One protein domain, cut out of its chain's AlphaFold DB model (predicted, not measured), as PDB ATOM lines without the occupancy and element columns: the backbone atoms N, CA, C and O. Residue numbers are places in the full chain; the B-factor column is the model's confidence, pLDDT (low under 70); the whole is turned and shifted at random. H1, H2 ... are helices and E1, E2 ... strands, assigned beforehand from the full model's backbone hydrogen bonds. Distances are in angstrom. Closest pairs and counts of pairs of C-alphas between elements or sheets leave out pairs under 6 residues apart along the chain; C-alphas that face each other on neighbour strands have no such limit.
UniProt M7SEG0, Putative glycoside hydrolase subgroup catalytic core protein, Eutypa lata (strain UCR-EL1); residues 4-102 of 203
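Overview. This is residues 4 to 102 of the 203 residues of the protein "Putative glycoside hydrolase subgroup catalytic core protein" of Eutypa lata (strain UCR-EL1) (UniProt M7SEG0). A small, twisted sheet of three parallel strands has H2 and H3 over one face and its other face bare, while H1 lies off the sheet. The printed part has 99 residues with three named helices and three named strands, in the order H1 E1 H2 E2 H3 E3; the sheet's order is E1 E2 E3, and the class is mixed, helices and strands. It is elongated, spanning 49 by 26 by 18 A, and only just compact, close to loose, with a radius of gyration of the C-alphas of 14.9 A.

Along the chain. H1, residues 4 to 16, begins at C-alpha 4 (461.001, 470.183, 882.763). E1 is residues 27 to 32. H2, residues 35 to 51, is 23.7 A long. E2 is residues 64 to 70. H3, residues 76 to 91, is 22.1 A long, with a kink of 28 degrees near residue 85. E3, residues 96 to 101, ends at C-alpha 101 (476.803, 477.744, 865.585).

Arrangement. E1 and E2 are parallel, with N 29 and O 65 2.9 A apart, within hydrogen-bond range. E2 and E3 are parallel, with N 100 and O 66 at 2.8 A. E1, H2, E2 and E2, H3, E3 are strand-helix-strand units, parallel neighbour strands joined through a helix, with right-handed crossovers. H2 is over E1 and E2 at a height over the sheet of 9.8 A, and H3, on the same face, is over E2 and E3 at 9.3 A: two layers, helices on one sheet face. H2, with residue 35 alone, and H3 only just touch, with 3 pairs of C-alphas within 8 A; the closest are Leu 35 and Thr 86, 6.3 A. H1 is apart from H2 and H3. Every O i to N i+4 pair is within hydrogen-bond range in H1 and H2; in H3, 9 of 12 are.

Size, cuts and confidence. The C-alphas of Glu 19 and Asp 77, the two farthest apart, are 48.6 A apart. The printed part has no cut. The link from H2 to E2 is long, with 12 residues. The mean pLDDT of the printed part is 92.3, and no printed residue is under 70.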
ATOM      1  N   MET A   4     461.613 470.150 881.426       82.81
ATOM      2  CA  MET A   4     461.001 470.183 882.763       82.81
ATOM      3  C   MET A   4     461.186 471.545 883.415       82.81
ATOM      4  O   MET A   4     460.211 472.139 883.856       82.81
ATOM      5  N   TRP A   5     462.410 472.070 883.372       85.00
ATOM      6  CA  TRP A   5     462.706 473.396 883.899       85.00
ATOM      7  C   TRP A   5     461.848 474.471 883.226       85.00
ATOM      8  O   TRP A   5     461.296 475.319 883.909       85.00
ATOM      9  N   LEU A   6     461.666 474.400 881.902       82.56
ATOM     10  CA  LEU A   6     460.856 475.384 881.179       82.56
ATOM     11  C   LEU A   6     459.379 475.363 881.611       82.56
ATOM     12  O   LEU A   6     458.753 476.410 881.728       82.56
ATOM     13  N   ARG A   7     458.835 474.176 881.904       81.62
ATOM     14  CA  ARG A   7     457.470 474.028 882.439       81.62
ATOM     15  C   ARG A   7     457.352 474.493 883.887       81.62
ATOM     16  O   ARG A   7     456.327 475.047 884.258       81.62
ATOM     17  N   GLU A   8     458.375 474.256 884.702       88.06
ATOM     18  CA  GLU A   8     458.425 474.755 886.080       88.06
ATOM     19  C   GLU A   8     458.532 476.283 886.109       88.06
ATOM     20  O   GLU A   8     457.850 476.926 886.900       88.06
ATOM     21  N   PHE A   9     459.327 476.860 885.208       86.69
ATOM     22  CA  PHE A   9     459.442 478.301 885.028       86.69
ATOM     23  C   PHE A   9     458.098 478.929 884.636       86.69
ATOM     24  O   PHE A   9     457.657 479.865 885.294       86.69
ATOM     25  N   ASP A  10     457.397 478.366 883.647       82.50
ATOM     26  CA  ASP A  10     456.035 478.789 883.284       82.50
ATOM     27  C   ASP A  10     455.050 478.692 884.449       82.50
ATOM     28  O   ASP A  10     454.309 479.630 884.726       82.50
ATOM     29  N   SER A  11     455.069 477.570 885.175       86.94
ATOM     30  CA  SER A  11     454.210 477.399 886.347       86.94
ATOM     31  C   SER A  11     454.465 478.493 887.383       86.94
ATOM     32  O   SER A  11     453.512 479.062 887.906       86.94
ATOM     33  N   ALA A  12     455.731 478.820 887.653       91.12
ATOM     34  CA  ALA A  12     456.094 479.888 888.580       91.12
ATOM     35  C   ALA A  12     455.643 481.271 888.078       91.12
ATOM     36  O   ALA A  12     455.202 482.094 888.876       91.12
ATOM     37  N   CYS A  13     455.696 481.525 886.768       89.25
ATOM     38  CA  CYS A  13     455.163 482.751 886.176       89.25
ATOM     39  C   CYS A  13     453.653 482.881 886.387       89.25
ATOM     40  O   CYS A  13     453.182 483.919 886.843       89.25
ATOM     41  N   ARG A  14     452.899 481.807 886.134       87.19
ATOM     42  CA  ARG A  14     451.435 481.790 886.292       87.19
ATOM     43  C   ARG A  14     450.972 481.860 887.745       87.19
ATOM     44  O   ARG A  14     449.840 482.251 888.011       87.19
ATOM     45  N   GLU A  15     451.828 481.498 888.698       91.69
ATOM     46  CA  GLU A  15     451.573 481.764 890.118       91.69
ATOM     47  C   GLU A  15     451.632 483.263 890.453       91.69
ATOM     48  O   GLU A  15     450.956 483.706 891.383       91.69
ATOM     49  N   ILE A  16     452.428 484.040 889.712       91.25
ATOM     50  CA  ILE A  16     452.589 485.488 889.901       91.25
ATOM     51  C   ILE A  16     451.522 486.256 889.114       91.25
ATOM     52  O   ILE A  16     450.888 487.149 889.677       91.25
ATOM     53  N   ASP A  17     451.312 485.888 887.849       88.00
ATOM     54  CA  ASP A  17     450.301 486.462 886.960       88.00
ATOM     55  C   ASP A  17     449.453 485.344 886.321       88.00
ATOM     56  O   ASP A  17     449.871 484.721 885.340       88.00
ATOM     57  N   PRO A  18     448.275 485.037 886.893       86.44
ATOM     58  CA  PRO A  18     447.429 483.952 886.403       86.44
ATOM     59  C   PRO A  18     446.827 484.186 885.018       86.44
ATOM     60  O   PRO A  18     446.458 483.204 884.372       86.44
ATOM     61  N   GLU A  19     446.683 485.446 884.600       82.31
ATOM     62  CA  GLU A  19     446.027 485.808 883.343       82.31
ATOM     63  C   GLU A  19     447.051 485.857 882.206       82.31
ATOM     64  O   GLU A  19     446.853 485.186 881.202       82.31
ATOM     65  N   ASP A  20     448.176 486.557 882.390       77.44
ATOM     66  CA  ASP A  20     449.139 486.804 881.302       77.44
ATOM     67  C   ASP A  20     450.391 485.897 881.363       77.44
ATOM     68  O   ASP A  20     451.179 485.825 880.416       77.44
ATOM     69  N   GLY A  21     450.610 485.184 882.474       82.62
ATOM     70  CA  GLY A  21     451.789 484.335 882.662       82.62
ATOM     71  C   GLY A  21     453.112 485.113 882.577       82.62
ATOM     72  O   GLY A  21     453.309 486.112 883.262       82.62
ATOM     73  N   CYS A  22     454.060 484.616 881.771       81.56
ATOM     74  CA  CYS A  22     455.312 485.318 881.457       81.56
ATOM     75  C   CYS A  22     455.331 485.704 879.974       81.56
ATOM     76  O   CYS A  22     455.779 484.891 879.157       81.56
ATOM     77  N   PRO A  23     454.883 486.917 879.610       82.62
ATOM     78  CA  PRO A  23     455.034 487.398 878.247       82.62
ATOM     79  C   PRO A  23     456.523 487.537 877.912       82.62
ATOM     80  O   PRO A  23     457.320 488.020 878.721       82.62
ATOM     81  N   VAL A  24     456.901 487.091 876.717       87.38
ATOM     82  CA  VAL A  24     458.268 487.190 876.197       87.38
ATOM     83  C   VAL A  24     458.227 487.682 874.760       87.38
ATOM     84  O   VAL A  24     457.345 487.296 874.003       87.38
ATOM     85  N   ASP A  25     459.204 488.497 874.372       89.00
ATOM     86  CA  ASP A  25     459.298 488.994 872.995       89.00
ATOM     87  C   ASP A  25     459.829 487.917 872.032       89.00
ATOM     88  O   ASP A  25     459.458 487.866 870.865       89.00
ATOM     89  N   PHE A  26     460.706 487.036 872.524       92.56
ATOM     90  CA  PHE A  26     461.270 485.918 871.771       92.56
ATOM     91  C   PHE A  26     461.753 484.807 872.710       92.56
ATOM     92  O   PHE A  26     462.005 485.006 873.901       92.56
ATOM     93  N   VAL A  27     461.928 483.615 872.150       92.69
ATOM     94  CA  VAL A  27     462.348 482.400 872.847       92.69
ATOM     95  C   VAL A  27     463.790 482.074 872.488       92.69
ATOM     96  O   VAL A  27     464.158 482.015 871.318       92.69
ATOM     97  N   VAL A  28     464.621 481.793 873.489       94.25
ATOM     98  CA  VAL A  28     466.010 481.360 873.282       94.25
ATOM     99  C   VAL A  28     466.179 479.864 873.505       94.25
ATOM    100  O   VAL A  28     465.702 479.299 874.488       94.25
ATOM    101  N   ALA A  29     466.902 479.219 872.592       94.81
ATOM    102  CA  ALA A  29     467.157 477.785 872.614       94.81
ATOM    103  C   ALA A  29     468.649 477.477 872.458       94.81
ATOM    104  O   ALA A  29     469.361 478.134 871.706       94.81
ATOM    105  N   HIS A  30     469.109 476.446 873.166       95.56
ATOM    106  CA  HIS A  30     470.426 475.835 872.974       95.56
ATOM    107  C   HIS A  30     470.199 474.370 872.606       95.56
ATOM    108  O   HIS A  30     469.376 473.710 873.258       95.56
ATOM    109  N   TRP A  31     470.933 473.856 871.625       96.62
ATOM    110  CA  TRP A  31     470.814 472.474 871.174       96.62
ATOM    111  C   TRP A  31     472.169 471.844 870.871       96.62
ATOM    112  O   TRP A  31     472.887 472.298 869.996       96.62
ATOM    113  N   TYR A  32     472.485 470.731 871.524       96.06
ATOM    114  CA  TYR A  32     473.708 469.984 871.252       96.06
ATOM    115  C   TYR A  32     473.361 468.538 870.907       96.06
ATOM    116  O   TYR A  32     472.979 467.767 871.789       96.06
ATOM    117  N   GLY A  33     473.442 468.185 869.626       96.00
ATOM    118  CA  GLY A  33     472.960 466.909 869.099       96.00
ATOM    119  C   GLY A  33     472.712 466.944 867.592       96.00
ATOM    120  O   GLY A  33     473.114 467.879 866.906       96.00
ATOM    121  N   ASP A  34     472.039 465.919 867.072       96.69
ATOM    122  CA  ASP A  34     471.723 465.813 865.645       96.69
ATOM    123  C   ASP A  34     470.555 466.722 865.207       96.69
ATOM    124  O   ASP A  34     469.881 467.359 866.023       96.69
ATOM    125  N   LEU A  35     470.320 466.784 863.893       97.50
ATOM    126  CA  LEU A  35     469.223 467.555 863.304       97.50
ATOM    127  C   LEU A  35     467.846 467.024 863.732       97.50
ATOM    128  O   LEU A  35     466.948 467.811 864.005       97.50
ATOM    129  N   GLY A  36     467.669 465.704 863.829       98.00
ATOM    130  CA  GLY A  36     466.375 465.114 864.187       98.00
ATOM    131  C   GLY A  36     465.903 465.543 865.578       98.00
ATOM    132  O   GLY A  36     464.737 465.900 865.768       98.00
ATOM    133  N   GLY A  37     466.818 465.566 866.544       97.06
ATOM    134  CA  GLY A  37     466.544 466.063 867.882       97.06
ATOM    135  C   GLY A  37     466.335 467.579 867.925       97.06
ATOM    136  O   GLY A  37     465.440 468.025 868.644       97.06
ATOM    137  N   LEU A  38     467.069 468.362 867.119       97.62
ATOM    138  CA  LEU A  38     466.837 469.806 866.982       97.62
ATOM    139  C   LEU A  38     465.423 470.081 866.474       97.62
ATOM    140  O   LEU A  38     464.694 470.863 867.080       97.62
ATOM    141  N   SER A  39     465.022 469.414 865.389       97.75
ATOM    142  CA  SER A  39     463.690 469.549 864.804       97.75
ATOM    143  C   SER A  39     462.605 469.224 865.823       97.75
ATOM    144  O   SER A  39     461.685 470.015 866.019       97.75
ATOM    145  N   TRP A  40     462.745 468.099 866.530       96.25
ATOM    146  CA  TRP A  40     461.808 467.724 867.585       96.25
ATOM    147  C   TRP A  40     461.755 468.765 868.709       96.25
ATOM    148  O   TRP A  40     460.669 469.119 869.170       96.25
ATOM    149  N   TRP A  41     462.908 469.279 869.144       95.19
ATOM    150  CA  TRP A  41     462.980 470.288 870.196       95.19
ATOM    151  C   TRP A  41     462.293 471.596 869.794       95.19
ATOM    152  O   TRP A  41     461.506 472.131 870.573       95.19
ATOM    153  N   LEU A  42     462.511 472.067 868.564       96.19
ATOM    154  CA  LEU A  42     461.831 473.246 868.028       96.19
ATOM    155  C   LEU A  42     460.312 473.044 867.967       96.19
ATOM    156  O   LEU A  42     459.581 473.914 868.429       96.19
ATOM    157  N   THR A  43     459.825 471.876 867.528       94.69
ATOM    158  CA  THR A  43     458.385 471.560 867.588       94.69
ATOM    159  C   THR A  43     457.845 471.635 869.015       94.69
ATOM    160  O   THR A  43     456.746 472.135 869.229       94.69
ATOM    161  N   GLN A  44     458.599 471.169 870.017       92.12
ATOM    162  CA  GLN A  44     458.166 471.263 871.414       92.12
ATOM    163  C   GLN A  44     458.103 472.705 871.929       92.12
ATOM    164  O   GLN A  44     457.245 472.998 872.762       92.12
ATOM    165  N   LEU A  45     458.994 473.586 871.466       92.88
ATOM    166  CA  LEU A  45     458.951 475.011 871.798       92.88
ATOM    167  C   LEU A  45     457.751 475.689 871.143       92.88
ATOM    168  O   LEU A  45     456.993 476.353 871.839       92.88
ATOM    169  N   VAL A  46     457.530 475.451 869.850       93.31
ATOM    170  CA  VAL A  46     456.341 475.931 869.134       93.31
ATOM    171  C   VAL A  46     455.066 475.482 869.850       93.31
ATOM    172  O   VAL A  46     454.222 476.304 870.196       93.31
ATOM    173  N   ASP A  47     454.960 474.190 870.171       90.56
ATOM    174  CA  ASP A  47     453.816 473.641 870.898       90.56
ATOM    175  C   ASP A  47     453.612 474.304 872.263       90.56
ATOM    176  O   ASP A  47     452.472 474.477 872.684       90.56
ATOM    177  N   LEU A  48     454.687 474.631 872.984       87.50
ATOM    178  CA  LEU A  48     454.584 475.268 874.293       87.50
ATOM    179  C   LEU A  48     454.139 476.726 874.176       87.50
ATOM    180  O   LEU A  48     453.237 477.122 874.902       87.50
ATOM    181  N   TYR A  49     454.763 477.499 873.290       89.12
ATOM    182  CA  TYR A  49     454.593 478.951 873.236       89.12
ATOM    183  C   TYR A  49     453.388 479.404 872.410       89.12
ATOM    184  O   TYR A  49     452.810 480.428 872.745       89.12
ATOM    185  N   VAL A  50     452.977 478.639 871.391       89.88
ATOM    186  CA  VAL A  50     451.794 478.954 870.564       89.88
ATOM    187  C   VAL A  50     450.506 478.392 871.169       89.88
ATOM    188  O   VAL A  50     449.447 478.998 871.064       89.88
ATOM    189  N   LYS A  51     450.554 477.199 871.784       83.31
ATOM    190  CA  LYS A  51     449.366 476.631 872.460       83.31
ATOM    191  C   LYS A  51     449.268 477.058 873.918       83.31
ATOM    192  O   LYS A  51     448.212 476.888 874.526       83.31
ATOM    193  N   GLY A  52     450.377 477.495 874.499       74.25
ATOM    194  CA  GLY A  52     450.382 478.136 875.799       74.25
ATOM    195  C   GLY A  52     450.008 479.601 875.663       74.25
ATOM    196  O   GLY A  52     450.148 480.204 874.607       74.25
ATOM    197  N   ASP A  53     449.539 480.170 876.757       75.94
ATOM    198  CA  ASP A  53     449.152 481.570 876.810       75.94
ATOM    199  C   ASP A  53     450.386 482.418 877.144       75.94
ATOM    200  O   ASP A  53     450.639 482.709 878.312       75.94
ATOM    201  N   TYR A  54     451.245 482.637 876.143       79.38
ATOM    202  CA  TYR A  54     452.506 483.395 876.257       79.38
ATOM    203  C   TYR A  54     452.556 484.611 875.321       79.38
ATOM    204  O   TYR A  54     453.624 485.181 875.110       79.38
ATOM    205  N   GLY A  55     451.418 484.989 874.734       78.75
ATOM    206  CA  GLY A  55     451.318 486.128 873.818       78.75
ATOM    207  C   GLY A  55     451.588 485.819 872.340       78.75
ATOM    208  O   GLY A  55     451.547 486.741 871.531       78.75
ATOM    209  N   PHE A  56     451.813 484.555 871.963       87.25
ATOM    210  CA  PHE A  56     451.950 484.144 870.560       87.25
ATOM    211  C   PHE A  56     450.665 483.473 870.067       87.25
ATOM    212  O   PHE A  56     450.295 482.407 870.553       87.25
ATOM    213  N   GLU A  57     449.982 484.069 869.086       86.00
ATOM    214  CA  GLU A  57     448.704 483.541 868.583       86.00
ATOM    215  C   GLU A  57     448.884 482.385 867.586       86.00
ATOM    216  O   GLU A  57     448.014 481.522 867.438       86.00
ATOM    217  N   ASN A  58     450.003 482.377 866.861       89.38
ATOM    218  CA  ASN A  58     450.342 481.374 865.858       89.38
ATOM    219  C   ASN A  58     451.867 481.307 865.646       89.38
ATOM    220  O   ASN A  58     452.628 482.088 866.211       89.38
ATOM    221  N   GLU A  59     452.322 480.361 864.820       88.00
ATOM    222  CA  GLU A  59     453.750 480.181 864.515       88.00
ATOM    223  C   GLU A  59     454.392 481.397 863.834       88.00
ATOM    224  O   GLU A  59     455.583 481.623 864.013       88.00
ATOM    225  N   GLY A  60     453.630 482.188 863.075       89.12
ATOM    226  CA  GLY A  60     454.137 483.371 862.376       89.12
ATOM    227  C   GLY A  60     454.521 484.518 863.312       89.12
ATOM    228  O   GLY A  60     455.430 485.283 862.988       89.12
ATOM    229  N   ASP A  61     453.878 484.593 864.480       90.75
ATOM    230  CA  ASP A  61     454.165 485.597 865.511       90.75
ATOM    231  C   ASP A  61     455.284 485.150 866.462       90.75
ATOM    232  O   ASP A  61     455.840 485.961 867.198       90.75
ATOM    233  N   LEU A  62     455.633 483.858 866.454       94.06
ATOM    234  CA  LEU A  62     456.673 483.307 867.314       94.06
ATOM    235  C   LEU A  62     458.068 483.640 866.784       94.06
ATOM    236  O   LEU A  62     458.406 483.373 865.630       94.06
ATOM    237  N   GLU A  63     458.932 484.117 867.677       95.88
ATOM    238  CA  GLU A  63     460.347 484.316 867.385       95.88
ATOM    239  C   GLU A  63     461.227 483.404 868.240       95.88
ATOM    240  O   GLU A  63     461.228 483.479 869.465       95.88
ATOM    241  N   ILE A  64     462.020 482.551 867.591       96.31
ATOM    242  CA  ILE A  64     462.999 481.669 868.227       96.31
ATOM    243  C   ILE A  64     464.410 482.048 867.787       96.31
ATOM    244  O   ILE A  64     464.715 482.152 866.594       96.31
ATOM    245  N   TRP A  65     465.295 482.208 868.766       97.81
ATOM    246  CA  TRP A  65     466.727 482.405 868.588       97.81
ATOM    247  C   TRP A  65     467.483 481.179 869.109       97.81
ATOM    248  O   TRP A  65     467.556 480.933 870.315       97.81
ATOM    249  N   VAL A  66     468.082 480.404 868.205       97.81
ATOM    250  CA  VAL A  66     468.926 479.258 868.571       97.81
ATOM    251  C   VAL A  66     470.337 479.763 868.875       97.81
ATOM    252  O   VAL A  66     471.193 479.818 868.000       97.81
ATOM    253  N   LYS A  67     470.576 480.197 870.113       95.69
ATOM    254  CA  LYS A  67     471.815 480.884 870.517       95.69
ATOM    255  C   LYS A  67     473.063 480.008 870.490       95.69
ATOM    256  O   LYS A  67     474.152 480.544 870.351       95.69
ATOM    257  N   GLU A  68     472.910 478.698 870.629       95.56
ATOM    258  CA  GLU A  68     474.020 477.754 870.531       95.56
ATOM    259  C   GLU A  68     473.539 476.456 869.889       95.56
ATOM    260  O   GLU A  68     472.557 475.862 870.353       95.56
ATOM    261  N   LEU A  69     474.249 475.996 868.856       96.44
ATOM    262  CA  LEU A  69     474.099 474.639 868.341       96.44
ATOM    263  C   LEU A  69     475.391 473.996 867.830       96.44
ATOM    264  O   LEU A  69     476.297 474.690 867.382       96.44
ATOM    265  N   GLY A  70     475.450 472.663 867.892       96.50
ATOM    266  CA  GLY A  70     476.543 471.843 867.356       96.50
ATOM    267  C   GLY A  70     476.474 470.396 867.853       96.50
ATOM    268  O   GLY A  70     475.583 470.043 868.628       96.50
ATOM    269  N   ILE A  71     477.417 469.543 867.447       97.31
ATOM    270  CA  ILE A  71     477.546 468.183 867.992       97.31
ATOM    271  C   ILE A  71     478.768 468.128 868.923       97.31
ATOM    272  O   ILE A  71     479.905 468.221 868.447       97.31
ATOM    273  N   PRO A  72     478.567 467.954 870.242       95.56
ATOM    274  CA  PRO A  72     479.659 467.934 871.205       95.56
ATOM    275  C   PRO A  72     480.518 466.677 871.027       95.56
ATOM    276  O   PRO A  72     480.001 465.593 870.753       95.56
ATOM    277  N   ALA A  73     481.832 466.834 871.187       95.19
ATOM    278  CA  ALA A  73     482.864 465.799 871.084       95.19
ATOM    279  C   ALA A  73     482.897 465.018 869.752       95.19
ATOM    280  O   ALA A  73     483.644 464.046 869.622       95.19
ATOM    281  N   ALA A  74     482.119 465.435 868.753       96.25
ATOM    282  CA  ALA A  74     482.148 464.846 867.426       96.25
ATOM    283  C   ALA A  74     483.325 465.399 866.609       96.25
ATOM    284  O   ALA A  74     483.751 466.539 866.823       96.25
ATOM    285  N   PRO A  75     483.856 464.614 865.659       96.12
ATOM    286  CA  PRO A  75     484.873 465.102 864.738       96.12
ATOM    287  C   PRO A  75     484.320 466.216 863.830       96.12
ATOM    288  O   PRO A  75     483.107 466.421 863.715       96.12
ATOM    289  N   GLN A  76     485.225 466.982 863.220       95.56
ATOM    290  CA  GLN A  76     484.860 468.169 862.441       95.56
ATOM    291  C   GLN A  76     484.043 467.836 861.187       95.56
ATOM    292  O   GLN A  76     483.132 468.580 860.847       95.56
ATOM    293  N   ASP A  77     484.307 466.700 860.545       96.62
ATOM    294  CA  ASP A  77     483.545 466.198 859.396       96.62
ATOM    295  C   ASP A  77     482.078 465.899 859.749       96.62
ATOM    296  O   ASP A  77     481.172 466.225 858.984       96.62
ATOM    297  N   ALA A  78     481.821 465.347 860.936       97.19
ATOM    298  CA  ALA A  78     480.467 465.121 861.432       97.19
ATOM    299  C   ALA A  78     479.733 466.440 861.727       97.19
ATOM    300  O   ALA A  78     478.553 466.573 861.403       97.19
ATOM    301  N   ASN A  79     480.426 467.425 862.309       97.56
ATOM    302  CA  ASN A  79     479.867 468.763 862.514       97.56
ATOM    303  C   ASN A  79     479.599 469.480 861.182       97.56
ATOM    304  O   ASN A  79     478.551 470.103 861.039       97.56
ATOM    305  N   LEU A  80     480.486 469.332 860.193       97.50
ATOM    306  CA  LEU A  80     480.313 469.882 858.848       97.50
ATOM    307  C   LEU A  80     479.064 469.305 858.177       97.50
ATOM    308  O   LEU A  80     478.178 470.058 857.782       97.50
ATOM    309  N   ALA A  81     478.933 467.977 858.153       97.62
ATOM    310  CA  ALA A  81     477.769 467.307 857.579       97.62
ATOM    311  C   ALA A  81     476.454 467.678 858.290       97.62
ATOM    312  O   ALA A  81     475.398 467.738 857.656       97.62
ATOM    313  N   MET A  82     476.491 467.915 859.606       97.25
ATOM    314  CA  MET A  82     475.327 468.390 860.361       97.25
ATOM    315  C   MET A  82     474.977 469.834 859.987       97.25
ATOM    316  O   MET A  82     473.801 470.127 859.758       97.25
ATOM    317  N   MET A  83     475.972 470.719 859.875       97.94
ATOM    318  CA  MET A  83     475.777 472.120 859.501       97.94
ATOM    319  C   MET A  83     475.175 472.252 858.097       97.94
ATOM    320  O   MET A  83     474.184 472.961 857.938       97.94
ATOM    321  N   GLU A  84     475.692 471.512 857.111       97.44
ATOM    322  CA  GLU A  84     475.181 471.511 855.728       97.44
ATOM    323  C   GLU A  84     473.680 471.207 855.649       97.44
ATOM    324  O   GLU A  84     472.966 471.774 854.826       97.44
ATOM    325  N   GLN A  85     473.187 470.324 856.518       97.88
ATOM    326  CA  GLN A  85     471.771 469.962 856.579       97.88
ATOM    327  C   GLN A  85     470.955 470.944 857.428       97.88
ATOM    328  O   GLN A  85     469.785 471.196 857.144       97.88
ATOM    329  N   THR A  86     471.556 471.489 858.484       98.19
ATOM    330  CA  THR A  86     470.841 472.264 859.501       98.19
ATOM    331  C   THR A  86     470.621 473.712 859.098       98.19
ATOM    332  O   THR A  86     469.539 474.231 859.355       98.19
ATOM    333  N   LEU A  87     471.591 474.361 858.446       97.38
ATOM    334  CA  LEU A  87     471.439 475.748 857.990       97.38
ATOM    335  C   LEU A  87     470.221 475.930 857.059       97.38
ATOM    336  O   LEU A  87     469.316 476.672 857.441       97.38
ATOM    337  N   PRO A  88     470.088 475.198 855.931       96.94
ATOM    338  CA  PRO A  88     468.925 475.352 855.056       96.94
ATOM    339  C   PRO A  88     467.611 474.934 855.731       96.94
ATOM    340  O   PRO A  88     466.557 475.482 855.416       96.94
ATOM    341  N   TYR A  89     467.655 473.981 856.670       98.19
ATOM    342  CA  TYR A  89     466.487 473.631 857.474       98.19
ATOM    343  C   TYR A  89     466.028 474.815 858.336       98.19
ATOM    344  O   TYR A  89     464.855 475.166 858.293       98.19
ATOM    345  N   LEU A  90     466.937 475.453 859.084       97.94
ATOM    346  CA  LEU A  90     466.624 476.599 859.947       97.94
ATOM    347  C   LEU A  90     466.262 477.865 859.159       97.94
ATOM    348  O   LEU A  90     465.478 478.679 859.650       97.94
ATOM    349  N   ASP A  91     466.807 478.033 857.956       96.81
ATOM    350  CA  ASP A  91     466.432 479.117 857.043       96.81
ATOM    351  C   ASP A  91     464.996 478.974 856.529       96.81
ATOM    352  O   ASP A  91     464.318 479.977 856.317       96.81
ATOM    353  N   GLY A  92     464.507 477.740 856.384       96.81
ATOM    354  CA  GLY A  92     463.136 477.448 855.959       96.81
ATOM    355  C   GLY A  92     462.071 477.587 857.052       96.81
ATOM    356  O   GLY A  92     460.887 477.436 856.753       96.81
ATOM    357  N   LEU A  93     462.451 477.846 858.308       96.38
ATOM    358  CA  LEU A  93     461.516 477.995 859.425       96.38
ATOM    359  C   LEU A  93     461.255 479.475 859.718       96.38
ATOM    360  O   LEU A  93     462.119 480.167 860.255       96.38
ATOM    361  N   GLU A  94     460.039 479.946 859.440       95.38
ATOM    362  CA  GLU A  94     459.658 481.355 859.637       95.38
ATOM    363  C   GLU A  94     459.780 481.819 861.095       95.38
ATOM    364  O   GLU A  94     460.157 482.967 861.350       95.38
ATOM    365  N   TYR A  95     459.508 480.922 862.047       95.69
ATOM    366  CA  TYR A  95     459.596 481.205 863.478       95.69
ATOM    367  C   TYR A  95     461.032 481.202 864.013       95.69
ATOM    368  O   TYR A  95     461.269 481.639 865.132       95.69
ATOM    369  N   VAL A  96     462.028 480.727 863.258       97.69
ATOM    370  CA  VAL A  96     463.435 480.869 863.656       97.69
ATOM    371  C   VAL A  96     463.927 482.200 863.104       97.69
ATOM    372  O   VAL A  96     464.025 482.370 861.895       97.69
ATOM    373  N   LYS A  97     464.269 483.164 863.962       96.50
ATOM    374  CA  LYS A  97     464.751 484.493 863.531       96.50
ATOM    375  C   LYS A  97     466.260 484.636 863.594       96.50
ATOM    376  O   LYS A  97     466.824 485.494 862.926       96.50
ATOM    377  N   SER A  98     466.942 483.790 864.357       96.31
ATOM    378  CA  SER A  98     468.403 483.783 864.441       96.31
ATOM    379  C   SER A  98     468.910 482.432 864.920       96.31
ATOM    380  O   SER A  98     468.231 481.734 865.673       96.31
ATOM    381  N   TYR A  99     470.117 482.071 864.501       97.56
ATOM    382  CA  TYR A  99     470.835 480.921 865.029       97.56
ATOM    383  C   TYR A  99     472.334 481.224 865.096       97.56
ATOM    384  O   TYR A  99     472.826 482.066 864.347       97.56
ATOM    385  N   ALA A 100     473.052 480.562 866.002       96.94
ATOM    386  CA  ALA A 100     474.491 480.724 866.143       96.94
ATOM    387  C   ALA A 100     475.188 479.391 866.409       96.94
ATOM    388  O   ALA A 100     474.996 478.771 867.458       96.94
ATOM    389  N   TRP A 101     476.004 478.955 865.444       96.44
ATOM    390  CA  TRP A 101     476.803 477.744 865.585       96.44
ATOM    391  C   TRP A 101     477.882 477.938 866.646       96.44
ATOM    392  O   TRP A 101     478.671 478.882 866.586       96.44
ATOM    393  N   PHE A 102     477.923 477.040 867.624       96.62
ATOM    394  CA  PHE A 102     478.906 477.111 868.690       96.62
ATOM    395  C   PHE A 102     480.273 476.710 868.138       96.62
ATOM    396  O   PHE A 102     480.423 475.605 867.623       96.62
TER     397      PHE A 102